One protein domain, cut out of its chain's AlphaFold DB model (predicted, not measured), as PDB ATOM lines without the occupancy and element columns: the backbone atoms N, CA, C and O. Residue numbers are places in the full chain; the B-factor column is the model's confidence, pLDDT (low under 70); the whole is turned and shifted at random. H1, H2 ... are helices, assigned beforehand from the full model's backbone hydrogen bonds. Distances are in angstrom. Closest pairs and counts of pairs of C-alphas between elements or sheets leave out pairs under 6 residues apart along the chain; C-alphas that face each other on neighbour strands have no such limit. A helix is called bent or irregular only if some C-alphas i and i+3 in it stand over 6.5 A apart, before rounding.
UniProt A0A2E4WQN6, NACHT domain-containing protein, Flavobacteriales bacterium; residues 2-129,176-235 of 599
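What this domain is: This is residues 2 to 129 and 176 to 235 of the 599 residues of the protein "NACHT domain-containing protein" of Flavobacteriales bacterium (UniProt A0A2E4WQN6). Bent helix H4 and long helix H7 run side by side through the middle, with the H2 and H3 hairpin and H8 crossing one side and H5 and H6 covering the other. H1 packs across one end of the hairpin. The printed part has 188 residues with eight named helices, H1 to H8 in chain order, and no named strand; the class is all helix. It is compact, with a radius of gyration of the C-alphas of 16.1 A and spans of 44 by 37 by 35 A.

Where its parts are: H4, residues 67 to 90, was assigned as one helix by its hydrogen bonds but is bent: C-alphas 75 and 78 are 7.0 A apart. Its arms are H4a, residues 67 to 75, and H4b, residues 78 to 90. H7, residues 200 to 220, is 30.0 A long, and H3, residues 43 to 62, 27.3 A. H1, residues 2 to 14, begins at C-alpha (-27.632, 16.669, -11.850) and is irregular, with C-alphas 9 and 12 7.4 A apart. H2 is residues 23 to 35, H5 109 to 122, H6 176 to 189, and H8 222 to 233, ending at C-alpha (-12.551, 36.484, -8.335).

How they stand to each other: Closest C-alphas in pairs that touch are, for instance, Ser 67 and Leu 200 of H4a and H7, 6.3 A; Asn 52 and Phe 73 of H3 and H4a, 5.5 A; Cys 26 and Phe 219 of H2 and H7, 5.6 A, about perpendicular at 89 degrees; Glu 78 and Phe 109 of H4b and H5, 7.0 A; and Ser 184 and Ile 210 of H6 and H7, 5.3 A. Every O i to N i+4 pair is within hydrogen-bond range except in H1, 7 of 9, and H3, 14 of 16.

The domain as a whole: Residues 130 to 175 are not printed; C-alphas 129 and 176 are 9.5 A apart. The link from H4 to H5 is long. Mean pLDDT of the printed part is 70.6; 84 residues are under 70, among them residues 90 to 129.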
ATOM      1  N   ILE A   2     -28.265  16.585 -10.516       60.22
ATOM      2  CA  ILE A   2     -27.632  16.669 -11.850       60.22
ATOM      3  C   ILE A   2     -26.307  15.905 -11.933       60.22
ATOM      4  O   ILE A   2     -26.186  14.917 -12.652       60.22
ATOM      5  N   LYS A   3     -25.350  16.307 -11.093       66.06
ATOM      6  CA  LYS A   3     -24.010  15.723 -11.000       66.06
ATOM      7  C   LYS A   3     -24.017  14.202 -10.815       66.06
ATOM      8  O   LYS A   3     -23.299  13.485 -11.498       66.06
ATOM      9  N   LYS A   4     -24.920  13.688  -9.969       69.88
ATOM     10  CA  LYS A   4     -25.094  12.246  -9.725       69.88
ATOM     11  C   LYS A   4     -25.556  11.499 -10.984       69.88
ATOM     12  O   LYS A   4     -25.074  10.400 -11.231       69.88
ATOM     13  N   LYS A   5     -26.461  12.079 -11.783       71.69
ATOM     14  CA  LYS A   5     -26.919  11.475 -13.048       71.69
ATOM     15  C   LYS A   5     -25.825  11.506 -14.124       71.69
ATOM     16  O   LYS A   5     -25.567  10.468 -14.731       71.69
ATOM     17  N   ILE A   6     -25.127  12.636 -14.283       72.75
ATOM     18  CA  ILE A   6     -23.955  12.758 -15.176       72.75
ATOM     19  C   ILE A   6     -22.905  11.710 -14.799       72.75
ATOM     20  O   ILE A   6     -22.461  10.935 -15.646       72.75
ATOM     21  N   ARG A   7     -22.569  11.625 -13.507       72.81
ATOM     22  CA  ARG A   7     -21.642  10.631 -12.968       72.81
ATOM     23  C   ARG A   7     -22.088   9.216 -13.296       72.81
ATOM     24  O   ARG A   7     -21.292   8.473 -13.839       72.81
ATOM     25  N   ASN A   8     -23.335   8.837 -13.033       77.88
ATOM     26  CA  ASN A   8     -23.801   7.476 -13.315       77.88
ATOM     27  C   ASN A   8     -23.736   7.122 -14.812       77.88
ATOM     28  O   ASN A   8     -23.397   5.991 -15.149       77.88
ATOM     29  N   SER A   9     -24.019   8.085 -15.694       75.38
ATOM     30  CA  SER A   9     -23.990   7.879 -17.148       75.38
ATOM     31  C   SER A   9     -22.562   7.812 -17.713       75.38
ATOM     32  O   SER A   9     -22.261   6.982 -18.572       75.38
ATOM     33  N   LEU A  10     -21.646   8.640 -17.197       77.50
ATOM     34  CA  LEU A  10     -20.278   8.763 -17.715       77.50
ATOM     35  C   LEU A  10     -19.228   7.969 -16.928       77.50
ATOM     36  O   LEU A  10     -18.135   7.749 -17.449       77.50
ATOM     37  N   ALA A  11     -19.535   7.505 -15.712       71.88
ATOM     38  CA  ALA A  11     -18.589   6.841 -14.810       71.88
ATOM     39  C   ALA A  11     -17.860   5.686 -15.495       71.88
ATOM     40  O   ALA A  11     -16.639   5.621 -15.445       71.88
ATOM     41  N   SER A  12     -18.578   4.812 -16.203       71.69
ATOM     42  CA  SER A  12     -17.962   3.653 -16.861       71.69
ATOM     43  C   SER A  12     -16.988   4.024 -17.989       71.69
ATOM     44  O   SER A  12     -16.106   3.229 -18.310       71.69
ATOM     45  N   LYS A  13     -17.130   5.213 -18.595       73.88
ATOM     46  CA  LYS A  13     -16.248   5.719 -19.658       73.88
ATOM     47  C   LYS A  13     -15.085   6.534 -19.091       73.88
ATOM     48  O   LYS A  13     -13.965   6.364 -19.561       73.88
ATOM     49  N   LEU A  14     -15.333   7.358 -18.071       70.50
ATOM     50  CA  LEU A  14     -14.324   8.214 -17.438       70.50
ATOM     51  C   LEU A  14     -13.401   7.448 -16.482       70.50
ATOM     52  O   LEU A  14     -12.197   7.667 -16.537       70.50
ATOM     53  N   HIS A  15     -13.903   6.470 -15.718       69.00
ATOM     54  CA  HIS A  15     -13.047   5.578 -14.914       69.00
ATOM     55  C   HIS A  15     -12.065   4.781 -15.782       69.00
ATOM     56  O   HIS A  15     -10.934   4.525 -15.394       69.00
ATOM     57  N   LYS A  16     -12.453   4.451 -17.022       66.69
ATOM     58  CA  LYS A  16     -11.544   3.818 -17.993       66.69
ATOM     59  C   LYS A  16     -10.453   4.760 -18.519       66.69
ATOM     60  O   LYS A  16      -9.556   4.273 -19.204       66.69
ATOM     61  N   ILE A  17     -10.575   6.068 -18.289       65.88
ATOM     62  CA  ILE A  17      -9.598   7.094 -18.676       65.88
ATOM     63  C   ILE A  17      -8.681   7.404 -17.488       65.88
ATOM     64  O   ILE A  17      -7.465   7.368 -17.651       65.88
ATOM     65  N   SER A  18      -9.250   7.694 -16.316       67.56
ATOM     66  CA  SER A  18      -8.527   7.817 -15.047       67.56
ATOM     67  C   SER A  18      -9.503   7.732 -13.868       67.56
ATOM     68  O   SER A  18     -10.543   8.394 -13.862       67.56
ATOM     69  N   ASP A  19      -9.144   6.954 -12.845       70.44
ATOM     70  CA  ASP A  19      -9.914   6.823 -11.600       70.44
ATOM     71  C   ASP A  19      -9.853   8.074 -10.707       70.44
ATOM     72  O   ASP A  19     -10.635   8.230  -9.761       70.44
ATOM     73  N   GLU A  20      -8.947   8.997 -11.022       70.50
ATOM     74  CA  GLU A  20      -8.758  10.249 -10.294       70.50
ATOM     75  C   GLU A  20      -9.740  11.338 -10.734       70.50
ATOM     76  O   GLU A  20      -9.972  12.286  -9.981       70.50
ATOM     77  N   ILE A  21     -10.380  11.194 -11.902       74.62
ATOM     78  CA  ILE A  21     -11.321  12.192 -12.424       74.62
ATOM     79  C   ILE A  21     -12.531  12.300 -11.492       74.62
ATOM     80  O   ILE A  21     -13.459  11.485 -11.493       74.62
ATOM     81  N   ARG A  22     -12.555  13.375 -10.704       79.56
ATOM     82  CA  ARG A  22     -13.711  13.780  -9.903       79.56
ATOM     83  C   ARG A  22     -14.680  14.551 -10.798       79.56
ATOM     84  O   ARG A  22     -14.561  15.763 -10.954       79.56
ATOM     85  N   ILE A  23     -15.648  13.838 -11.381       79.56
ATOM     86  CA  ILE A  23     -16.637  14.392 -12.335       79.56
ATOM     87  C   ILE A  23     -17.327  15.643 -11.785       79.56
ATOM     88  O   ILE A  23     -17.512  16.612 -12.512       79.56
ATOM     89  N   ASP A  24     -17.663  15.637 -10.496       77.12
ATOM     90  CA  ASP A  24     -18.350  16.752  -9.846       77.12
ATOM     91  C   ASP A  24     -17.505  18.039  -9.884       77.12
ATOM     92  O   ASP A  24     -18.030  19.101 -10.206       77.12
ATOM     93  N   TRP A  25     -16.195  17.930  -9.632       78.25
ATOM     94  CA  TRP A  25     -15.252  19.055  -9.669       78.25
ATOM     95  C   TRP A  25     -14.985  19.533 -11.092       78.25
ATOM     96  O   TRP A  25     -14.953  20.736 -11.354       78.25
ATOM     97  N   CYS A  26     -14.839  18.590 -12.025       83.25
ATOM     98  CA  CYS A  26     -14.635  18.906 -13.435       83.25
ATOM     99  C   CYS A  26     -15.853  19.639 -14.001       83.25
ATOM    100  O   CYS A  26     -15.698  20.606 -14.731       83.25
ATOM    101  N   TYR A  27     -17.064  19.227 -13.623       84.00
ATOM    102  CA  TYR A  27     -18.289  19.889 -14.057       84.00
ATOM    103  C   TYR A  27     -18.432  21.303 -13.478       84.00
ATOM    104  O   TYR A  27     -18.782  22.226 -14.207       84.00
ATOM    105  N   ASP A  28     -18.129  21.507 -12.193       79.44
ATOM    106  CA  ASP A  28     -18.176  22.853 -11.598       79.44
ATOM    107  C   ASP A  28     -17.180  23.801 -12.270       79.44
ATOM    108  O   ASP A  28     -17.519  24.932 -12.621       79.44
ATOM    109  N   THR A  29     -15.961  23.316 -12.497       83.50
ATOM    110  CA  THR A  29     -14.901  24.074 -13.169       83.50
ATOM    111  C   THR A  29     -15.255  24.324 -14.637       83.50
ATOM    112  O   THR A  29     -15.029  25.421 -15.140       83.50
ATOM    113  N   TYR A  30     -15.898  23.364 -15.309       89.62
ATOM    114  CA  TYR A  30     -16.437  23.523 -16.661       89.62
ATOM    115  C   TYR A  30     -17.469  24.651 -16.732       89.62
ATOM    116  O   TYR A  30     -17.376  25.510 -17.603       89.62
ATOM    117  N   VAL A  31     -18.427  24.693 -15.802       84.81
ATOM    118  CA  VAL A  31     -19.446  25.755 -15.761       84.81
ATOM    119  C   VAL A  31     -18.802  27.122 -15.532       84.81
ATOM    120  O   VAL A  31     -19.176  28.082 -16.203       84.81
ATOM    121  N   LYS A  32     -17.816  27.214 -14.628       82.69
ATOM    122  CA  LYS A  32     -17.043  28.450 -14.418       82.69
ATOM    123  C   LYS A  32     -16.328  28.883 -15.695       82.69
ATOM    124  O   LYS A  32     -16.463  30.030 -16.103       82.69
ATOM    125  N   LEU A  33     -15.649  27.952 -16.364       86.31
ATOM    126  CA  LEU A  33     -14.957  28.197 -17.626       86.31
ATOM    127  C   LEU A  33     -15.915  28.691 -18.712       86.31
ATOM    128  O   LEU A  33     -15.622  29.673 -19.385       86.31
ATOM    129  N   VAL A  34     -17.070  28.045 -18.879       85.50
ATOM    130  CA  VAL A  34     -18.081  28.435 -19.873       85.50
ATOM    131  C   VAL A  34     -18.604  29.848 -19.620       85.50
ATOM    132  O   VAL A  34     -18.800  30.586 -20.581       85.50
ATOM    133  N   LYS A  35     -18.763  30.251 -18.358       82.12
ATOM    134  CA  LYS A  35     -19.244  31.586 -17.967       82.12
ATOM    135  C   LYS A  35     -18.163  32.669 -17.917       82.12
ATOM    136  O   LYS A  35     -18.496  33.836 -17.780       82.12
ATOM    137  N   TYR A  36     -16.890  32.295 -18.009       76.94
ATOM    138  CA  TYR A  36     -15.756  33.216 -17.904       76.94
ATOM    139  C   TYR A  36     -15.760  34.259 -19.035       76.94
ATOM    140  O   TYR A  36     -15.932  33.882 -20.189       76.94
ATOM    141  N   ASP A  37     -15.559  35.545 -18.770       73.69
ATOM    142  CA  ASP A  37     -15.607  36.554 -19.840       73.69
ATOM    143  C   ASP A  37     -14.266  36.672 -20.586       73.69
ATOM    144  O   ASP A  37     -13.194  36.644 -19.977       73.69
ATOM    145  N   ILE A  38     -14.296  36.771 -21.919       68.12
ATOM    146  CA  ILE A  38     -13.086  36.829 -22.754       68.12
ATOM    147  C   ILE A  38     -13.172  37.996 -23.749       68.12
ATOM    148  O   ILE A  38     -14.144  38.090 -24.495       68.12
ATOM    149  N   PRO A  39     -12.126  38.843 -23.848       53.69
ATOM    150  CA  PRO A  39     -11.985  39.815 -24.929       53.69
ATOM    151  C   PRO A  39     -12.059  39.145 -26.313       53.69
ATOM    152  O   PRO A  39     -11.384  38.150 -26.553       53.69
ATOM    153  N   ASP A  40     -12.828  39.719 -27.239       55.28
ATOM    154  CA  ASP A  40     -12.968  39.267 -28.638       55.28
ATOM    155  C   ASP A  40     -13.862  38.031 -28.897       55.28
ATOM    156  O   ASP A  40     -13.860  37.505 -30.016       55.28
ATOM    157  N   THR A  41     -14.686  37.579 -27.943       61.31
ATOM    158  CA  THR A  41     -15.804  36.664 -28.262       61.31
ATOM    159  C   THR A  41     -17.012  37.432 -28.791       61.31
ATOM    160  O   THR A  41     -17.364  38.479 -28.251       61.31
ATOM    161  N   THR A  42     -17.676  36.924 -29.834       67.75
ATOM    162  CA  THR A  42     -18.946  37.517 -30.281       67.75
ATOM    163  C   THR A  42     -20.076  37.148 -29.315       67.75
ATOM    164  O   THR A  42     -20.029  36.092 -28.684       67.75
ATOM    165  N   ASP A  43     -21.126  37.973 -29.229       64.81
ATOM    166  CA  ASP A  43     -22.328  37.661 -28.433       64.81
ATOM    167  C   ASP A  43     -22.913  36.276 -28.769       64.81
ATOM    168  O   ASP A  43     -23.473  35.601 -27.902       64.81
ATOM    169  N   ASP A  44     -22.778  35.843 -30.025       67.00
ATOM    170  CA  ASP A  44     -23.245  34.540 -30.496       67.00
ATOM    171  C   ASP A  44     -22.377  33.382 -29.969       67.00
ATOM    172  O   ASP A  44     -22.910  32.317 -29.648       67.00
ATOM    173  N   ASP A  45     -21.064  33.588 -29.809       68.69
ATOM    174  CA  ASP A  45     -20.146  32.592 -29.239       68.69
ATOM    175  C   ASP A  45     -20.428  32.364 -27.745       68.69
ATOM    176  O   ASP A  45     -20.435  31.221 -27.272       68.69
ATOM    177  N   VAL A  46     -20.698  33.448 -27.008       68.94
ATOM    178  CA  VAL A  46     -21.018  33.407 -25.572       68.94
ATOM    179  C   VAL A  46     -22.361  32.717 -25.347       68.94
ATOM    180  O   VAL A  46     -22.423  31.721 -24.623       68.94
ATOM    181  N   LYS A  47     -23.418  33.161 -26.041       74.69
ATOM    182  CA  LYS A  47     -24.757  32.550 -25.950       74.69
ATOM    183  C   LYS A  47     -24.752  31.084 -26.380       74.69
ATOM    184  O   LYS A  47     -25.480  30.270 -25.810       74.69
ATOM    185  N   GLY A  48     -23.933  30.733 -27.374       78.88
ATOM    186  CA  GLY A  48     -23.736  29.353 -27.804       78.88
ATOM    187  C   GLY A  48     -23.185  28.478 -26.680       78.88
ATOM    188  O   GLY A  48     -23.784  27.451 -26.357       78.88
ATOM    189  N   LEU A  49     -22.074  28.886 -26.062       83.19
ATOM    190  CA  LEU A  49     -21.455  28.140 -24.966       83.19
ATOM    191  C   LEU A  49     -22.337  28.069 -23.715       83.19
ATOM    192  O   LEU A  49     -22.410  27.009 -23.099       83.19
ATOM    193  N   GLU A  50     -23.043  29.137 -23.349       83.38
ATOM    194  CA  GLU A  50     -23.976  29.101 -22.215       83.38
ATOM    195  C   GLU A  50     -25.104  28.091 -22.444       83.38
ATOM    196  O   GLU A  50     -25.411  27.296 -21.551       83.38
ATOM    197  N   LYS A  51     -25.631  28.018 -23.676       86.69
ATOM    198  CA  LYS A  51     -26.635  27.018 -24.062       86.69
ATOM    199  C   LYS A  51     -26.127  25.576 -23.892       86.69
ATOM    200  O   LYS A  51     -26.935  24.678 -23.665       86.69
ATOM    201  N   ASN A  52     -24.815  25.317 -23.936       88.75
ATOM    202  CA  ASN A  52     -24.281  23.973 -23.667       88.75
ATOM    203  C   ASN A  52     -24.632  23.479 -22.259       88.75
ATOM    204  O   ASN A  52     -24.863  22.281 -22.086       88.75
ATOM    205  N   ILE A  53     -24.705  24.375 -21.269       86.62
ATOM    206  CA  ILE A  53     -25.077  24.018 -19.894       86.62
ATOM    207  C   ILE A  53     -26.517  23.495 -19.867       86.62
ATOM    208  O   ILE A  53     -26.771  22.439 -19.282       86.62
ATOM    209  N   ASP A  54     -27.432  24.171 -20.563       85.69
ATOM    210  CA  ASP A  54     -28.834  23.756 -20.676       85.69
ATOM    211  C   ASP A  54     -28.969  22.428 -21.428       85.69
ATOM    212  O   ASP A  54     -29.742  21.557 -21.040       85.69
ATOM    213  N   ILE A  55     -28.168  22.218 -22.477       85.94
ATOM    214  CA  ILE A  55     -28.170  20.963 -23.242       85.94
ATOM    215  C   ILE A  55     -27.695  19.796 -22.369       85.94
ATOM    216  O   ILE A  55     -28.325  18.737 -22.366       85.94
ATOM    217  N   ILE A  56     -26.618  19.982 -21.597       85.38
ATOM    218  CA  ILE A  56     -26.140  18.978 -20.633       85.38
ATOM    219  C   ILE A  56     -27.233  18.707 -19.588       85.38
ATOM    220  O   ILE A  56     -27.518  17.548 -19.279       85.38
ATOM    221  N   HIS A  57     -27.873  19.755 -19.064       82.00
ATOM    222  CA  HIS A  57     -28.973  19.628 -18.112       82.00
ATOM    223  C   HIS A  57     -30.101  18.760 -18.689       82.00
ATOM    224  O   HIS A  57     -30.447  17.717 -18.126       82.00
ATOM    225  N   ASN A  58     -30.613  19.128 -19.858       80.75
ATOM    226  CA  ASN A  58     -31.754  18.468 -20.477       80.75
ATOM    227  C   ASN A  58     -31.432  17.029 -20.892       80.75
ATOM    228  O   ASN A  58     -32.281  16.151 -20.743       80.75
ATOM    229  N   LEU A  59     -30.195  16.742 -21.320       80.88
ATOM    230  CA  LEU A  59     -29.800  15.384 -21.708       80.88
ATOM    231  C   LEU A  59     -29.752  14.438 -20.512       80.88
ATOM    232  O   LEU A  59     -30.242  13.315 -20.589       80.88
ATOM    233  N   PHE A  60     -29.133  14.874 -19.414       75.06
ATOM    234  CA  PHE A  60     -28.865  13.990 -18.282       75.06
ATOM    235  C   PHE A  60     -29.947  14.027 -17.203       75.06
ATOM    236  O   PHE A  60     -29.937  13.157 -16.331       75.06
ATOM    237  N   ILE A  61     -30.854  15.008 -17.198       68.31
ATOM    238  CA  ILE A  61     -31.850  15.174 -16.125       68.31
ATOM    239  C   ILE A  61     -33.263  14.958 -16.618       68.31
ATOM    240  O   ILE A  61     -33.978  14.181 -15.980       68.31
ATOM    241  N   GLU A  62     -33.639  15.663 -17.680       68.81
ATOM    242  CA  GLU A  62     -35.007  15.723 -18.199       68.81
ATOM    243  C   GLU A  62     -35.244  14.732 -19.345       68.81
ATOM    244  O   GLU A  62     -36.389  14.492 -19.714       68.81
ATOM    245  N   GLU A  63     -34.163  14.141 -19.873       72.56
ATOM    246  CA  GLU A  63     -34.164  13.228 -21.024       72.56
ATOM    247  C   GLU A  63     -34.819  13.858 -22.272       72.56
ATOM    248  O   GLU A  63     -35.350  13.171 -23.145       72.56
ATOM    249  N   SER A  64     -34.762  15.189 -22.368       73.75
ATOM    250  CA  SER A  64     -35.502  16.015 -23.324       73.75
ATOM    251  C   SER A  64     -34.547  16.813 -24.218       73.75
ATOM    252  O   SER A  64     -34.434  18.032 -24.130       73.75
ATOM    253  N   VAL A  65     -33.825  16.133 -25.113       76.69
ATOM    254  CA  VAL A  65     -32.900  16.813 -26.038       76.69
ATOM    255  C   VAL A  65     -33.294  16.604 -27.483       76.69
ATOM    256  O   VAL A  65     -33.524  15.485 -27.942       76.69
ATOM    257  N   THR A  66     -33.339  17.710 -28.220       82.06
ATOM    258  CA  THR A  66     -33.641  17.693 -29.644       82.06
ATOM    259  C   THR A  66     -32.371  17.479 -30.468       82.06
ATOM    260  O   THR A  66     -31.257  17.813 -30.063       82.06
ATOM    261  N   SER A  67     -32.514  16.940 -31.679       80.12
ATOM    262  CA  SER A  67     -31.377  16.821 -32.598       80.12
ATOM    263  C   SER A  67     -30.664  18.163 -32.874       80.12
ATOM    264  O   SER A  67     -29.438  18.138 -32.988       80.12
ATOM    265  N   PRO A  68     -31.360  19.307 -33.031       83.94
ATOM    266  CA  PRO A  68     -30.715  20.615 -33.149       83.94
ATOM    267  C   PRO A  68     -29.832  20.987 -31.956       83.94
ATOM    268  O   PRO A  68     -28.753  21.538 -32.155       83.94
ATOM    269  N   ASP A  69     -30.250  20.657 -30.736       84.06
ATOM    270  CA  ASP A  69     -29.500  20.980 -29.521       84.06
ATOM    271  C   ASP A  69     -28.158  20.240 -29.469       84.06
ATOM    272  O   ASP A  69     -27.117  20.860 -29.260       84.06
ATOM    273  N   LEU A  70     -28.147  18.939 -29.777       82.75
ATOM    274  CA  LEU A  70     -26.903  18.160 -29.856       82.75
ATOM    275  C   LEU A  70     -25.942  18.721 -30.907       82.75
ATOM    276  O   LEU A  70     -24.734  18.752 -30.686       82.75
ATOM    277  N   LEU A  71     -26.475  19.190 -32.040       81.12
ATOM    278  CA  LEU A  71     -25.656  19.831 -33.062       81.12
ATOM    279  C   LEU A  71     -25.035  21.115 -32.523       81.12
ATOM    280  O   LEU A  71     -23.828  21.261 -32.661       81.12
ATOM    281  N   VAL A  72     -25.809  21.997 -31.880       84.62
ATOM    282  CA  VAL A  72     -25.284  23.234 -31.268       84.62
ATOM    283  C   VAL A  72     -24.127  22.925 -30.319       84.62
ATOM    284  O   VAL A  72     -23.062  23.518 -30.476       84.62
ATOM    285  N   PHE A  73     -24.282  21.938 -29.433       86.38
ATOM    286  CA  PHE A  73     -23.211  21.522 -28.526       86.38
ATOM    287  C   PHE A  73     -21.933  21.121 -29.275       86.38
ATOM    288  O   PHE A  73     -20.852  21.632 -28.985       86.38
ATOM    289  N   ILE A  74     -22.063  20.266 -30.296       83.00
ATOM    290  CA  ILE A  74     -20.938  19.821 -31.135       83.00
ATOM    291  C   ILE A  74     -20.240  21.016 -31.808       83.00
ATOM    292  O   ILE A  74     -19.011  21.034 -31.899       83.00
ATOM    293  N   ARG A  75     -20.994  22.033 -32.255       80.81
ATOM    294  CA  ARG A  75     -20.425  23.228 -32.908       80.81
ATOM    295  C   ARG A  75     -19.566  24.066 -31.963       80.81
ATOM    296  O   ARG A  75     -18.600  24.680 -32.412       80.81
ATOM    297  N   ASN A  76     -19.905  24.076 -30.679       86.00
ATOM    298  CA  ASN A  76     -19.286  24.950 -29.688       86.00
ATOM    299  C   ASN A  76     -17.952  24.424 -29.139       86.00
ATOM    300  O   ASN A  76     -17.244  25.166 -28.462       86.00
ATOM    301  N   PHE A  77     -17.558  23.193 -29.475       85.19
ATOM    302  CA  PHE A  77     -16.308  22.586 -29.000       85.19
ATOM    303  C   PHE A  77     -15.052  23.419 -29.338       85.19
ATOM    304  O   PHE A  77     -14.130  23.561 -28.530       85.19
ATOM    305  N   GLU A  78     -15.008  24.031 -30.526       79.00
ATOM    306  CA  GLU A  78     -13.899  24.915 -30.913       79.00
ATOM    307  C   GLU A  78     -13.866  26.201 -30.071       79.00
ATOM    308  O   GLU A  78     -12.795  26.706 -29.739       79.00
ATOM    309  N   ILE A  79     -15.032  26.734 -29.714       81.50
ATOM    310  CA  ILE A  79     -15.134  27.945 -28.896       81.50
ATOM    311  C   ILE A  79     -14.698  27.620 -27.464       81.50
ATOM    312  O   ILE A  79     -13.876  28.339 -26.897       81.50
ATOM    313  N   PHE A  80     -15.154  26.489 -26.915       87.69
ATOM    314  CA  PHE A  80     -14.758  25.995 -25.594       87.69
ATOM    315  C   PHE A  80     -13.232  25.866 -25.462       87.69
ATOM    316  O   PHE A  80     -12.623  26.370 -24.520       87.69
ATOM    317  N   THR A  81     -12.591  25.225 -26.436       81.88
ATOM    318  CA  THR A  81     -11.136  24.999 -26.429       81.88
ATOM    319  C   THR A  81     -10.325  26.285 -26.596       81.88
ATOM    320  O   THR A  81      -9.288  26.433 -25.946       81.88
ATOM    321  N   LYS A  82     -10.789  27.240 -27.414       78.00
ATOM    322  CA  LYS A  82     -10.185  28.584 -27.502       78.00
ATOM    323  C   LYS A  82     -10.280  29.327 -26.176       78.00
ATOM    324  O   LYS A  82      -9.298  29.924 -25.745       78.00
ATOM    325  N   LYS A  83     -11.444  29.254 -25.532       83.81
ATOM    326  CA  LYS A  83     -11.718  29.875 -24.236       83.81
ATOM    327  C   LYS A  83     -10.815  29.320 -23.138       83.81
ATOM    328  O   LYS A  83     -10.146  30.092 -22.459       83.81
ATOM    329  N   LEU A  84     -10.695  27.996 -23.053       84.44
ATOM    330  CA  LEU A  84      -9.727  27.324 -22.185       84.44
ATOM    331  C   LEU A  84      -8.297  27.837 -22.414       84.44
ATOM    332  O   LEU A  84      -7.626  28.236 -21.467       84.44
ATOM    333  N   TYR A  85      -7.836  27.847 -23.667       79.69
ATOM    334  CA  TYR A  85      -6.485  28.298 -23.999       79.69
ATOM    335  C   TYR A  85      -6.247  29.761 -23.612       79.69
ATOM    336  O   TYR A  85      -5.208  30.075 -23.047       79.69
ATOM    337  N   PHE A  86      -7.204  30.650 -23.892       77.75
ATOM    338  CA  PHE A  86      -7.096  32.065 -23.547       77.75
ATOM    339  C   PHE A  86      -6.929  32.279 -22.043       77.75
ATOM    340  O   PHE A  86      -6.061  33.047 -21.637       77.75
ATOM    341  N   ILE A  87      -7.727  31.583 -21.224       77.88
ATOM    342  CA  ILE A  87      -7.609  31.651 -19.763       77.88
ATOM    343  C   ILE A  87      -6.192  31.230 -19.358       77.88
ATOM    344  O   ILE A  87      -5.493  31.982 -18.690       77.88
ATOM    345  N   LEU A  88      -5.718  30.082 -19.843       78.88
ATOM    346  CA  LEU A  88      -4.382  29.579 -19.512       78.88
ATOM    347  C   LEU A  88      -3.242  30.506 -19.994       78.88
ATOM    348  O   LEU A  88      -2.264  30.707 -19.269       78.88
ATOM    349  N   ASP A  89      -3.359  31.106 -21.183       73.56
ATOM    350  CA  ASP A  89      -2.363  32.040 -21.739       73.56
ATOM    351  C   ASP A  89      -2.312  33.364 -20.966       73.56
ATOM    352  O   ASP A  89      -1.231  33.856 -20.631       73.56
ATOM    353  N   ARG A  90      -3.481  33.926 -20.628       69.44
ATOM    354  CA  ARG A  90      -3.601  35.199 -19.899       69.44
ATOM    355  C   ARG A  90      -2.835  35.174 -18.578       69.44
ATOM    356  O   ARG A  90      -2.226  36.179 -18.210       69.44
ATOM    357  N   TYR A  91      -2.822  34.031 -17.900       67.12
ATOM    358  CA  TYR A  91      -2.145  33.853 -16.615       67.12
ATOM    359  C   TYR A  91      -0.746  33.226 -16.739       67.12
ATOM    360  O   TYR A  91      -0.208  32.720 -15.755       67.12
ATOM    361  N   LYS A  92      -0.128  33.298 -17.932       64.44
ATOM    362  CA  LYS A  92       1.245  32.835 -18.222       64.44
ATOM    363  C   LYS A  92       1.495  31.369 -17.847       64.44
ATOM    364  O   LYS A  92       2.593  31.009 -17.431       64.44
ATOM    365  N   LYS A  93       0.483  30.512 -17.997       64.25
ATOM    366  CA  LYS A  93       0.605  29.059 -17.775       64.25
ATOM    367  C   LYS A  93       0.968  28.295 -19.051       64.25
ATOM    368  O   LYS A  93       0.950  27.071 -19.067       64.25
ATOM    369  N   ILE A  94       1.297  29.017 -20.121       60.62
ATOM    370  CA  ILE A  94       1.712  28.468 -21.410       60.62
ATOM    371  C   ILE A  94       3.084  29.049 -21.751       60.62
ATOM    372  O   ILE A  94       3.292  30.254 -21.618       60.62
ATOM    373  N   ASP A  95       4.013  28.194 -22.183       56.69
ATOM    374  CA  ASP A  95       5.333  28.605 -22.669       56.69
ATOM    375  C   ASP A  95       5.198  29.606 -23.836       56.69
ATOM    376  O   ASP A  95       4.457  29.372 -24.801       56.69
ATOM    377  N   GLU A  96       5.945  30.715 -23.763       57.19
ATOM    378  CA  GLU A  96       6.019  31.750 -24.801       57.19
ATOM    379  C   GLU A  96       6.372  31.169 -26.178       57.19
ATOM    380  O   GLU A  96       5.891  31.666 -27.200       57.19
ATOM    381  N   SER A  97       7.147  30.080 -26.225       51.59
ATOM    382  CA  SER A  97       7.541  29.404 -27.467       51.59
ATOM    383  C   SER A  97       6.375  28.722 -28.203       51.59
ATOM    384  O   SER A  97       6.476  28.405 -29.394       51.59
ATOM    385  N   ILE A  98       5.250  28.510 -27.513       51.62
ATOM    386  CA  ILE A  98       4.061  27.803 -28.008       51.62
ATOM    387  C   ILE A  98       2.830  28.726 -28.033       51.62
ATOM    388  O   ILE A  98       1.709  28.277 -28.295       51.62
ATOM    389  N   ARG A  99       3.031  30.029 -27.806       58.53
ATOM    390  CA  ARG A  99       1.969  31.031 -27.810       58.53
ATOM    391  C   ARG A  99       1.337  31.165 -29.193       58.53
ATOM    392  O   ARG A  99       2.022  31.239 -30.218       58.53
ATOM    393  N   LEU A 100       0.011  31.160 -29.242       58.12
ATOM    394  CA  LEU A 100      -0.720  31.334 -30.488       58.12
ATOM    395  C   LEU A 100      -0.803  32.815 -30.836       58.12
ATOM    396  O   LEU A 100      -1.109  33.656 -30.000       58.12
ATOM    397  N   ASP A 101      -0.539  33.121 -32.103       59.38
ATOM    398  CA  ASP A 101      -0.719  34.460 -32.638       59.38
ATOM    399  C   ASP A 101      -2.217  34.743 -32.812       59.38
ATOM    400  O   ASP A 101      -2.854  34.274 -33.761       59.38
ATOM    401  N   TYR A 102      -2.771  35.497 -31.863       53.91
ATOM    402  CA  TYR A 102      -4.172  35.918 -31.850       53.91
ATOM    403  C   TYR A 102      -4.537  36.841 -33.024       53.91
ATOM    404  O   TYR A 102      -5.717  36.979 -33.339       53.91
ATOM    405  N   SER A 103      -3.557  37.429 -33.727       49.72
ATOM    406  CA  SER A 103      -3.822  38.252 -34.919       49.72
ATOM    407  C   SER A 103      -4.295  37.428 -36.127       49.72
ATOM    408  O   SER A 103      -4.890  37.957 -37.074       49.72
ATOM    409  N   LEU A 104      -4.097  36.107 -36.093       49.66
ATOM    410  CA  LEU A 104      -4.606  35.189 -37.103       49.66
ATOM    411  C   LEU A 104      -6.100  34.939 -36.864       49.66
ATOM    412  O   LEU A 104      -6.478  34.234 -35.935       49.66
ATOM    413  N   ARG A 105      -6.962  35.435 -37.765       44.44
ATOM    414  CA  ARG A 105      -8.440  35.350 -37.662       44.44
ATOM    415  C   ARG A 105      -9.012  33.958 -37.343       44.44
ATOM    416  O   ARG A 105     -10.132  33.873 -36.848       44.44
ATOM    417  N   LYS A 106      -8.304  32.869 -37.667       53.25
ATOM    418  CA  LYS A 106      -8.680  31.480 -37.344       53.25
ATOM    419  C   LYS A 106      -7.423  30.614 -37.208       53.25
ATOM    420  O   LYS A 106      -6.996  30.025 -38.205       53.25
ATOM    421  N   PRO A 107      -6.801  30.506 -36.026       55.94
ATOM    422  CA  PRO A 107      -5.695  29.573 -35.870       55.94
ATOM    423  C   PRO A 107      -6.245  28.141 -35.997       55.94
ATOM    424  O   PRO A 107      -7.388  27.861 -35.627       55.94
ATOM    425  N   SER A 108      -5.485  27.233 -36.616       56.78
ATOM    426  CA  SER A 108      -6.019  25.904 -36.928       56.78
ATOM    427  C   SER A 108      -6.263  25.111 -35.644       56.78
ATOM    428  O   SER A 108      -5.384  24.990 -34.793       56.78
ATOM    429  N   PHE A 109      -7.460  24.540 -35.507       58.38
ATOM    430  CA  PHE A 109      -7.868  23.782 -34.321       58.38
ATOM    431  C   PHE A 109      -6.893  22.634 -33.976       58.38
ATOM    432  O   PHE A 109      -6.586  22.378 -32.816       58.38
ATOM    433  N   SER A 110      -6.288  22.013 -34.996       57.16
ATOM    434  CA  SER A 110      -5.214  21.025 -34.821       57.16
ATOM    435  C   SER A 110      -3.954  21.612 -34.163       57.16
ATOM    436  O   SER A 110      -3.365  20.976 -33.285       57.16
ATOM    437  N   LYS A 111      -3.551  22.839 -34.526       62.09
ATOM    438  CA  LYS A 111      -2.425  23.541 -33.892       62.09
ATOM    439  C   LYS A 111      -2.762  23.928 -32.448       62.09
ATOM    440  O   LYS A 111      -1.900  23.771 -31.587       62.09
ATOM    441  N   PHE A 112      -4.004  24.337 -32.173       63.03
ATOM    442  CA  PHE A 112      -4.500  24.592 -30.812       63.03
ATOM    443  C   PHE A 112      -4.401  23.354 -29.917       63.03
ATOM    444  O   PHE A 112      -3.762  23.409 -28.870       63.03
ATOM    445  N   LEU A 113      -4.956  22.213 -30.335       64.56
ATOM    446  CA  LEU A 113      -4.904  20.995 -29.518       64.56
ATOM    447  C   LEU A 113      -3.484  20.452 -29.358       64.56
ATOM    448  O   LEU A 113      -3.123  19.976 -28.287       64.56
ATOM    449  N   THR A 114      -2.655  20.561 -30.398       63.62
ATOM    450  CA  THR A 114      -1.233  20.198 -30.296       63.62
ATOM    451  C   THR A 114      -0.520  21.060 -29.254       63.62
ATOM    452  O   THR A 114       0.333  20.560 -28.529       63.62
ATOM    453  N   THR A 115      -0.880  22.339 -29.173       62.25
ATOM    454  CA  THR A 115      -0.328  23.293 -28.207       62.25
ATOM    455  C   THR A 115      -0.784  22.969 -26.785       62.25
ATOM    456  O   THR A 115       0.062  22.824 -25.909       62.25
ATOM    457  N   LEU A 116      -2.084  22.747 -26.569       61.69
ATOM    458  CA  LEU A 116      -2.622  22.328 -25.267       61.69
ATOM    459  C   LEU A 116      -1.998  21.006 -24.789       61.69
ATOM    460  O   LEU A 116      -1.595  20.884 -23.638       61.69
ATOM    461  N   ASN A 117      -1.833  20.033 -25.688       62.06
ATOM    462  CA  ASN A 117      -1.187  18.763 -25.353       62.06
ATOM    463  C   ASN A 117       0.297  18.911 -24.999       62.06
ATOM    464  O   ASN A 117       0.796  18.144 -24.178       62.06
ATOM    465  N   LYS A 118       1.015  19.862 -25.611       63.25
ATOM    466  CA  LYS A 118       2.406  20.157 -25.242       63.25
ATOM    467  C   LYS A 118       2.495  20.808 -23.865       63.25
ATOM    468  O   LYS A 118       3.259  20.311 -23.047       63.25
ATOM    469  N   ALA A 119       1.655  21.812 -23.602       56.50
ATOM    470  CA  ALA A 119       1.569  22.461 -22.293       56.50
ATOM    471  C   ALA A 119       1.321  21.436 -21.172       56.50
ATOM    472  O   ALA A 119       1.947  21.489 -20.121       56.50
ATOM    473  N   LYS A 120       0.488  20.421 -21.439       58.97
ATOM    474  CA  LYS A 120       0.279  19.296 -20.522       58.97
ATOM    475  C   LYS A 120       1.481  18.346 -20.397       58.97
ATOM    476  O   LYS A 120       1.751  17.812 -19.327       58.97
ATOM    477  N   ALA A 121       2.162  18.024 -21.494       56.75
ATOM    478  CA  ALA A 121       3.278  17.075 -21.452       56.75
ATOM    479  C   ALA A 121       4.440  17.596 -20.589       56.75
ATOM    480  O   ALA A 121       5.128  16.812 -19.937       56.75
ATOM    481  N   GLU A 122       4.621  18.913 -20.570       53.19
ATOM    482  CA  GLU A 122       5.616  19.599 -19.749       53.19
ATOM    483  C   GLU A 122       5.233  19.630 -18.259       53.19
ATOM    484  O   GLU A 122       6.128  19.641 -17.417       53.19
ATOM    485  N   SER A 123       3.942  19.515 -17.914       43.75
ATOM    486  CA  SER A 123       3.458  19.449 -16.525       43.75
ATOM    487  C   SER A 123       3.522  18.053 -15.870       43.75
ATOM    488  O   SER A 123       3.058  17.884 -14.751       43.75
ATOM    489  N   GLN A 124       4.156  17.059 -16.517       40.41
ATOM    490  CA  GLN A 124       4.455  15.707 -15.993       40.41
ATOM    491  C   GLN A 124       3.289  14.961 -15.313       40.41
ATOM    492  O   GLN A 124       3.402  14.556 -14.159       40.41
ATOM    493  N   ILE A 125       2.187  14.676 -16.019       39.00
ATOM    494  CA  ILE A 125       1.104  13.862 -15.435       39.00
ATOM    495  C   ILE A 125       0.555  12.782 -16.413       39.00
ATOM    496  O   ILE A 125      -0.194  13.053 -17.354       39.00
ATOM    497  N   PHE A 126       0.942  11.532 -16.102       37.69
ATOM    498  CA  PHE A 126       0.431  10.188 -16.463       37.69
ATOM    499  C   PHE A 126       0.665   9.533 -17.851       37.69
ATOM    500  O   PHE A 126       0.208   9.955 -18.922       37.69
ATOM    501  N   GLU A 127       1.266   8.335 -17.792       32.44
ATOM    502  CA  GLU A 127       1.152   7.252 -18.776       32.44
ATOM    503  C   GLU A 127       0.013   6.300 -18.382       32.44
ATOM    504  O   GLU A 127       0.029   5.715 -17.304       32.44
ATOM    505  N   VAL A 128      -0.980   6.132 -19.260       34.97
ATOM    506  CA  VAL A 128      -2.056   5.140 -19.096       34.97
ATOM    507  C   VAL A 128      -1.655   3.891 -19.877       34.97
ATOM    508  O   VAL A 128      -1.355   4.005 -21.064       34.97
ATOM    509  N   LYS A 129      -1.626   2.725 -19.220       30.50
ATOM    510  CA  LYS A 129      -1.280   1.434 -19.838       30.50
ATOM    511  C   LYS A 129      -2.512   0.690 -20.365       30.50
ATOM    512  O   LYS A 129      -3.529   0.609 -19.681       30.50
ATOM    513  N   LYS A 176      -6.496   5.795 -24.499       61.78
ATOM    514  CA  LYS A 176      -7.943   5.933 -24.823       61.78
ATOM    515  C   LYS A 176      -8.433   7.377 -24.976       61.78
ATOM    516  O   LYS A 176      -9.392   7.615 -25.703       61.78
ATOM    517  N   ILE A 177      -7.804   8.327 -24.289       63.62
ATOM    518  CA  ILE A 177      -8.168   9.739 -24.386       63.62
ATOM    519  C   ILE A 177      -7.798  10.363 -25.732       63.62
ATOM    520  O   ILE A 177      -8.568  11.149 -26.274       63.62
ATOM    521  N   ASP A 178      -6.678   9.940 -26.310       63.22
ATOM    522  CA  ASP A 178      -6.227  10.389 -27.620       63.22
ATOM    523  C   ASP A 178      -7.241  10.017 -28.706       63.22
ATOM    524  O   ASP A 178      -7.464  10.782 -29.641       63.22
ATOM    525  N   ARG A 179      -7.934   8.885 -28.527       65.69
ATOM    526  CA  ARG A 179      -9.052   8.472 -29.379       65.69
ATOM    527  C   ARG A 179     -10.264   9.391 -29.238       65.69
ATOM    528  O   ARG A 179     -10.769   9.842 -30.254       65.69
ATOM    529  N   TYR A 180     -10.703   9.724 -28.020       70.00
ATOM    530  CA  TYR A 180     -11.806  10.683 -27.828       70.00
ATOM    531  C   TYR A 180     -11.471  12.068 -28.403       70.00
ATOM    532  O   TYR A 180     -12.325  12.704 -29.024       70.00
ATOM    533  N   MET A 181     -10.218  12.509 -28.262       69.19
ATOM    534  CA  MET A 181      -9.732  13.758 -28.846       69.19
ATOM    535  C   MET A 181      -9.725  13.722 -30.375       69.19
ATOM    536  O   MET A 181     -10.199  14.664 -31.010       69.19
ATOM    537  N   LEU A 182      -9.205  12.644 -30.966       65.94
ATOM    538  CA  LEU A 182      -9.218  12.426 -32.413       65.94
ATOM    539  C   LEU A 182     -10.638  12.370 -32.963       65.94
ATOM    540  O   LEU A 182     -10.930  13.033 -33.953       65.94
ATOM    541  N   ASP A 183     -11.517  11.620 -32.310       67.50
ATOM    542  CA  ASP A 183     -12.912  11.502 -32.704       67.50
ATOM    543  C   ASP A 183     -13.572  12.892 -32.660       67.50
ATOM    544  O   ASP A 183     -14.137  13.341 -33.654       67.50
ATOM    545  N   SER A 184     -13.395  13.651 -31.572       74.50
ATOM    546  CA  SER A 184     -13.915  15.026 -31.452       74.50
ATOM    547  C   SER A 184     -13.367  15.972 -32.533       74.50
ATOM    548  O   SER A 184     -14.106  16.790 -33.085       74.50
ATOM    549  N   LEU A 185     -12.081  15.843 -32.883       67.88
ATOM    550  CA  LEU A 185     -11.430  16.586 -33.969       67.88
ATOM    551  C   LEU A 185     -12.022  16.265 -35.339       67.88
ATOM    552  O   LEU A 185     -12.301  17.175 -36.126       67.88
ATOM    553  N   VAL A 186     -12.177  14.974 -35.627       65.69
ATOM    554  CA  VAL A 186     -12.759  14.488 -36.874       65.69
ATOM    555  C   VAL A 186     -14.177  15.010 -36.978       65.69
ATOM    556  O   VAL A 186     -14.489  15.655 -37.966       65.69
ATOM    557  N   TYR A 187     -15.005  14.858 -35.946       67.81
ATOM    558  CA  TYR A 187     -16.403  15.288 -35.991       67.81
ATOM    559  C   TYR A 187     -16.585  16.794 -36.170       67.81
ATOM    560  O   TYR A 187     -17.502  17.216 -36.877       67.81
ATOM    561  N   ARG A 188     -15.682  17.613 -35.621       68.25
ATOM    562  CA  ARG A 188     -15.644  19.051 -35.921       68.25
ATOM    563  C   ARG A 188     -15.367  19.311 -37.407       68.25
ATOM    564  O   ARG A 188     -15.982  20.194 -37.998       68.25
ATOM    565  N   ASN A 189     -14.443  18.563 -38.012       62.84
ATOM    566  CA  ASN A 189     -14.039  18.739 -39.412       62.84
ATOM    567  C   ASN A 189     -14.988  18.073 -40.420       62.84
ATOM    568  O   ASN A 189     -15.081  18.545 -41.549       62.84
ATOM    569  N   ASP A 190     -15.716  17.025 -40.027       60.56
ATOM    570  CA  ASP A 190     -16.517  16.163 -40.912       60.56
ATOM    571  C   ASP A 190     -17.807  16.820 -41.435       60.56
ATOM    572  O   ASP A 190     -18.726  16.139 -41.901       60.56
ATOM    573  N   ASN A 191     -17.880  18.152 -41.362       54.19
ATOM    574  CA  ASN A 191     -19.015  18.954 -41.785       54.19
ATOM    575  C   ASN A 191     -20.333  18.498 -41.136       54.19
ATOM    576  O   ASN A 191     -21.395  18.579 -41.752       54.19
ATOM    577  N   VAL A 192     -20.317  18.122 -39.850       52.88
ATOM    578  CA  VAL A 192     -21.550  18.039 -39.033       52.88
ATOM    579  C   VAL A 192     -22.327  19.372 -39.115       52.88
ATOM    580  O   VAL A 192     -23.557  19.407 -39.094       52.88
ATOM    581  N   HIS A 193     -21.613  20.480 -39.331       49.12
ATOM    582  CA  HIS A 193     -22.161  21.801 -39.637       49.12
ATOM    583  C   HIS A 193     -22.977  21.881 -40.942       49.12
ATOM    584  O   HIS A 193     -23.871  22.720 -41.016       49.12
ATOM    585  N   GLN A 194     -22.711  21.020 -41.931       51.81
ATOM    586  CA  GLN A 194     -23.391  20.979 -43.234       51.81
ATOM    587  C   GLN A 194     -24.510  19.926 -43.310       51.81
ATOM    588  O   GLN A 194     -25.038  19.681 -44.389       51.81
ATOM    589  N   GLY A 195     -24.908  19.323 -42.183       48.91
ATOM    590  CA  GLY A 195     -26.144  18.540 -42.127       48.91
ATOM    591  C   GLY A 195     -26.051  17.130 -42.709       48.91
ATOM    592  O   GLY A 195     -26.986  16.682 -43.363       48.91
ATOM    593  N   LYS A 196     -24.970  16.383 -42.430       57.25
ATOM    594  CA  LYS A 196     -25.077  14.916 -42.496       57.25
ATOM    595  C   LYS A 196     -26.200  14.484 -41.541       57.25
ATOM    596  O   LYS A 196     -26.137  14.779 -40.344       57.25
ATOM    597  N   ASP A 197     -27.216  13.810 -42.076       65.88
ATOM    598  CA  ASP A 197     -28.355  13.275 -41.321       65.88
ATOM    599  C   ASP A 197     -27.908  12.077 -40.471       65.88
ATOM    600  O   ASP A 197     -28.187  10.915 -40.750       65.88
ATOM    601  N   TYR A 198     -27.149  12.361 -39.417       71.62
ATOM    602  CA  TYR A 198     -26.921  11.390 -38.362       71.62
ATOM    603  C   TYR A 198     -28.239  11.138 -37.637       71.62
ATOM    604  O   TYR A 198     -28.956  12.086 -37.283       71.62
ATOM    605  N   ASP A 199     -28.537   9.874 -37.367       80.94
ATOM    606  CA  ASP A 199     -29.621   9.538 -36.458       80.94
ATOM    607  C   ASP A 199     -29.343  10.090 -35.043       80.94
ATOM    608  O   ASP A 199     -28.238  10.532 -34.697       80.94
ATOM    609  N   LEU A 200     -30.388  10.115 -34.216       78.12
ATOM    610  CA  LEU A 200     -30.301  10.640 -32.856       78.12
ATOM    611  C   LEU A 200     -29.290   9.858 -32.000       78.12
ATOM    612  O   LEU A 200     -28.576  10.460 -31.202       78.12
ATOM    613  N   SER A 201     -29.194   8.541 -32.200       78.75
ATOM    614  CA  SER A 201     -28.270   7.667 -31.468       78.75
ATOM    615  C   SER A 201     -26.819   8.078 -31.710       78.75
ATOM    616  O   SER A 201     -26.056   8.304 -30.765       78.75
ATOM    617  N   LYS A 202     -26.454   8.289 -32.977       78.94
ATOM    618  CA  LYS A 202     -25.123   8.733 -33.361       78.94
ATOM    619  C   LYS A 202     -24.845  10.127 -32.814       78.94
ATOM    620  O   LYS A 202     -23.788  10.333 -32.238       78.94
ATOM    621  N   LYS A 203     -25.794  11.065 -32.887       80.06
ATOM    622  CA  LYS A 203     -25.635  12.413 -32.297       80.06
ATOM    623  C   LYS A 203     -25.393  12.378 -30.781       80.06
ATOM    624  O   LYS A 203     -24.563  13.138 -30.288       80.06
ATOM    625  N   ILE A 204     -26.058  11.481 -30.052       79.56
ATOM    626  CA  ILE A 204     -25.822  11.270 -28.613       79.56
ATOM    627  C   ILE A 204     -24.419  10.699 -28.366       79.56
ATOM    628  O   ILE A 204     -23.732  11.107 -27.429       79.56
ATOM    629  N   GLU A 205     -23.963   9.770 -29.206       80.62
ATOM    630  CA  GLU A 205     -22.595   9.253 -29.139       80.62
ATOM    631  C   GLU A 205     -21.557  10.367 -29.349       80.62
ATOM    632  O   GLU A 205     -20.620  10.486 -28.557       80.62
ATOM    633  N   LEU A 206     -21.756  11.214 -30.365       80.00
ATOM    634  CA  LEU A 206     -20.901  12.370 -30.657       80.00
ATOM    635  C   LEU A 206     -20.818  13.327 -29.472       80.00
ATOM    636  O   LEU A 206     -19.724  13.700 -29.050       80.00
ATOM    637  N   PHE A 207     -21.975  13.684 -28.919       85.31
ATOM    638  CA  PHE A 207     -22.065  14.530 -27.739       85.31
ATOM    639  C   PHE A 207     -21.245  13.953 -26.580       85.31
ATOM    640  O   PHE A 207     -20.433  14.663 -25.991       85.31
ATOM    641  N   HIS A 208     -21.394  12.658 -26.281       84.00
ATOM    642  CA  HIS A 208     -20.639  12.025 -25.200       84.00
ATOM    643  C   HIS A 208     -19.131  12.089 -25.431       84.00
ATOM    644  O   HIS A 208     -18.389  12.374 -24.494       84.00
ATOM    645  N   THR A 209     -18.674  11.831 -26.655       82.81
ATOM    646  CA  THR A 209     -17.250  11.881 -27.012       82.81
ATOM    647  C   THR A 209     -16.672  13.279 -26.802       82.81
ATOM    648  O   THR A 209     -15.622  13.421 -26.170       82.81
ATOM    649  N   ILE A 210     -17.381  14.312 -27.261       86.25
ATOM    650  CA  ILE A 210     -16.953  15.705 -27.107       86.25
ATOM    651  C   ILE A 210     -16.966  16.104 -25.639       86.25
ATOM    652  O   ILE A 210     -15.960  16.589 -25.133       86.25
ATOM    653  N   PHE A 211     -18.054  15.834 -24.920       89.00
ATOM    654  CA  PHE A 211     -18.165  16.236 -23.524       89.00
ATOM    655  C   PHE A 211     -17.134  15.533 -22.628       89.00
ATOM    656  O   PHE A 211     -16.544  16.159 -21.752       89.00
ATOM    657  N   ILE A 212     -16.835  14.253 -22.880       84.94
ATOM    658  CA  ILE A 212     -15.732  13.544 -22.209       84.94
ATOM    659  C   ILE A 212     -14.393  14.237 -22.484       84.94
ATOM    660  O   ILE A 212     -13.579  14.377 -21.570       84.94
ATOM    661  N   THR A 213     -14.170  14.683 -23.720       84.69
ATOM    662  CA  THR A 213     -12.947  15.398 -24.105       84.69
ATOM    663  C   THR A 213     -12.845  16.752 -23.404       84.69
ATOM    664  O   THR A 213     -11.795  17.078 -22.854       84.69
ATOM    665  N   GLU A 214     -13.935  17.520 -23.356       89.94
ATOM    666  CA  GLU A 214     -13.990  18.798 -22.641       89.94
ATOM    667  C   GLU A 214     -13.725  18.618 -21.140       89.94
ATOM    668  O   GLU A 214     -12.868  19.302 -20.583       89.94
ATOM    669  N   LEU A 215     -14.386  17.650 -20.492       87.00
ATOM    670  CA  LEU A 215     -14.161  17.342 -19.076       87.00
ATOM    671  C   LEU A 215     -12.726  16.892 -18.805       87.00
ATOM    672  O   LEU A 215     -12.163  17.247 -17.772       87.00
ATOM    673  N   TYR A 216     -12.122  16.134 -19.719       83.88
ATOM    674  CA  TYR A 216     -10.723  15.750 -19.598       83.88
ATOM    675  C   TYR A 216      -9.786  16.954 -19.684       83.88
ATOM    676  O   TYR A 216      -8.818  17.014 -18.926       83.88
ATOM    677  N   PHE A 217     -10.050  17.914 -20.573       83.88
ATOM    678  CA  PHE A 217      -9.267  19.145 -20.615       83.88
ATOM    679  C   PHE A 217      -9.413  19.944 -19.327       83.88
ATOM    680  O   PHE A 217      -8.398  20.331 -18.759       83.88
ATOM    681  N   VAL A 218     -10.637  20.113 -18.822       85.62
ATOM    682  CA  VAL A 218     -10.859  20.781 -17.533       85.62
ATOM    683  C   VAL A 218     -10.102  20.076 -16.416       85.62
ATOM    684  O   VAL A 218      -9.402  20.734 -15.664       85.62
ATOM    685  N   PHE A 219     -10.197  18.748 -16.329       83.12
ATOM    686  CA  PHE A 219      -9.457  17.964 -15.342       83.12
ATOM    687  C   PHE A 219      -7.941  18.151 -15.474       83.12
ATOM    688  O   PHE A 219      -7.247  18.295 -14.478       83.12
ATOM    689  N   SER A 220      -7.436  18.156 -16.708       76.38
ATOM    690  CA  SER A 220      -6.001  18.259 -16.991       76.38
ATOM    691  C   SER A 220      -5.395  19.603 -16.613       76.38
ATOM    692  O   SER A 220      -4.183  19.664 -16.469       76.38
ATOM    693  N   PHE A 221      -6.223  20.640 -16.501       78.75
ATOM    694  CA  PHE A 221      -5.810  21.997 -16.157       78.75
ATOM    695  C   PHE A 221      -6.577  22.523 -14.940       78.75
ATOM    696  O   PHE A 221      -6.825  23.722 -14.828       78.75
ATOM    697  N   ILE A 222      -7.077  21.633 -14.076       80.81
ATOM    698  CA  ILE A 222      -8.032  22.024 -13.034       80.81
ATOM    699  C   ILE A 222      -7.392  22.968 -12.016       80.81
ATOM    700  O   ILE A 222      -8.049  23.901 -11.559       80.81
ATOM    701  N   ASP A 223      -6.112  22.770 -11.717       72.56
ATOM    702  CA  ASP A 223      -5.367  23.595 -10.771       72.56
ATOM    703  C   ASP A 223      -5.052  24.966 -11.380       72.56
ATOM    704  O   ASP A 223      -5.324  25.993 -10.758       72.56
ATOM    705  N   GLU A 224      -4.598  25.010 -12.634       80.19
ATOM    706  CA  GLU A 224      -4.330  26.251 -13.367       80.19
ATOM    707  C   GLU A 224      -5.605  27.063 -13.598       80.19
ATOM    708  O   GLU A 224      -5.593  28.290 -13.479       80.19
ATOM    709  N   LEU A 225      -6.719  26.396 -13.905       80.81
ATOM    710  CA  LEU A 225      -8.026  27.027 -14.059       80.81
ATOM    711  C   LEU A 225      -8.540  27.565 -12.729       80.81
ATOM    712  O   LEU A 225      -8.986  28.708 -12.678       80.81
ATOM    713  N   ASN A 226      -8.463  26.786 -11.650       75.62
ATOM    714  CA  ASN A 226      -8.876  27.255 -10.330       75.62
ATOM    715  C   ASN A 226      -8.023  28.433  -9.862       75.62
ATOM    716  O   ASN A 226      -8.576  29.388  -9.325       75.62
ATOM    717  N   GLU A 227      -6.713  28.412 -10.108       70.19
ATOM    718  CA  GLU A 227      -5.836  29.546  -9.824       70.19
ATOM    719  C   GLU A 227      -6.208  30.771 -10.675       70.19
ATOM    720  O   GLU A 227      -6.331  31.870 -10.139       70.19
ATOM    721  N   SER A 228      -6.471  30.584 -11.971       73.56
ATOM    722  CA  SER A 228      -6.895  31.659 -12.882       73.56
ATOM    723  C   SER A 228      -8.219  32.293 -12.441       73.56
ATOM    724  O   SER A 228      -8.334  33.515 -12.352       73.56
ATOM    725  N   PHE A 229      -9.211  31.466 -12.093       74.12
ATOM    726  CA  PHE A 229     -10.494  31.925 -11.561       74.12
ATOM    727  C   PHE A 229     -10.335  32.592 -10.197       74.12
ATOM    728  O   PHE A 229     -11.012  33.580  -9.924       74.12
ATOM    729  N   ARG A 230      -9.426  32.096  -9.348       64.75
ATOM    730  CA  ARG A 230      -9.116  32.697  -8.047       64.75
ATOM    731  C   ARG A 230      -8.562  34.107  -8.219       64.75
ATOM    732  O   ARG A 230      -9.111  35.022  -7.611       64.75
ATOM    733  N   ILE A 231      -7.577  34.296  -9.101       62.16
ATOM    734  CA  ILE A 231      -6.963  35.603  -9.402       62.16
ATOM    735  C   ILE A 231      -7.996  36.604  -9.940       62.16
ATOM    736  O   ILE A 231      -7.901  37.796  -9.660       62.16
ATOM    737  N   GLU A 232      -8.985  36.159 -10.714       60.91
ATOM    738  CA  GLU A 232     -10.041  37.051 -11.210       60.91
ATOM    739  C   GLU A 232     -11.109  37.353 -10.148       60.91
ATOM    740  O   GLU A 232     -11.492  38.508  -9.963       60.91
ATOM    741  N   SER A 233     -11.544  36.336  -9.397       52.50
ATOM    742  CA  SER A 233     -12.551  36.484  -8.335       52.50
ATOM    743  C   SER A 233     -12.077  37.363  -7.175       52.50
ATOM    744  O   SER A 233     -12.870  38.107  -6.600       52.50
ATOM    745  N   THR A 234     -10.775  37.354  -6.884       50.91
ATOM    746  CA  THR A 234     -10.151  38.262  -5.913       50.91
ATOM    747  C   THR A 234     -10.003  39.690  -6.433       50.91
ATOM    748  O   THR A 234      -9.740  40.577  -5.634       50.91
ATOM    749  N   ASN A 235     -10.199  39.967  -7.729       56.16
ATOM    750  CA  ASN A 235      -9.807  41.253  -8.314       56.16
ATOM    751  C   ASN A 235     -10.917  42.283  -8.546       56.16
ATOM    752  O   ASN A 235     -10.574  43.417  -8.871       56.16
TER     753      ASN A 235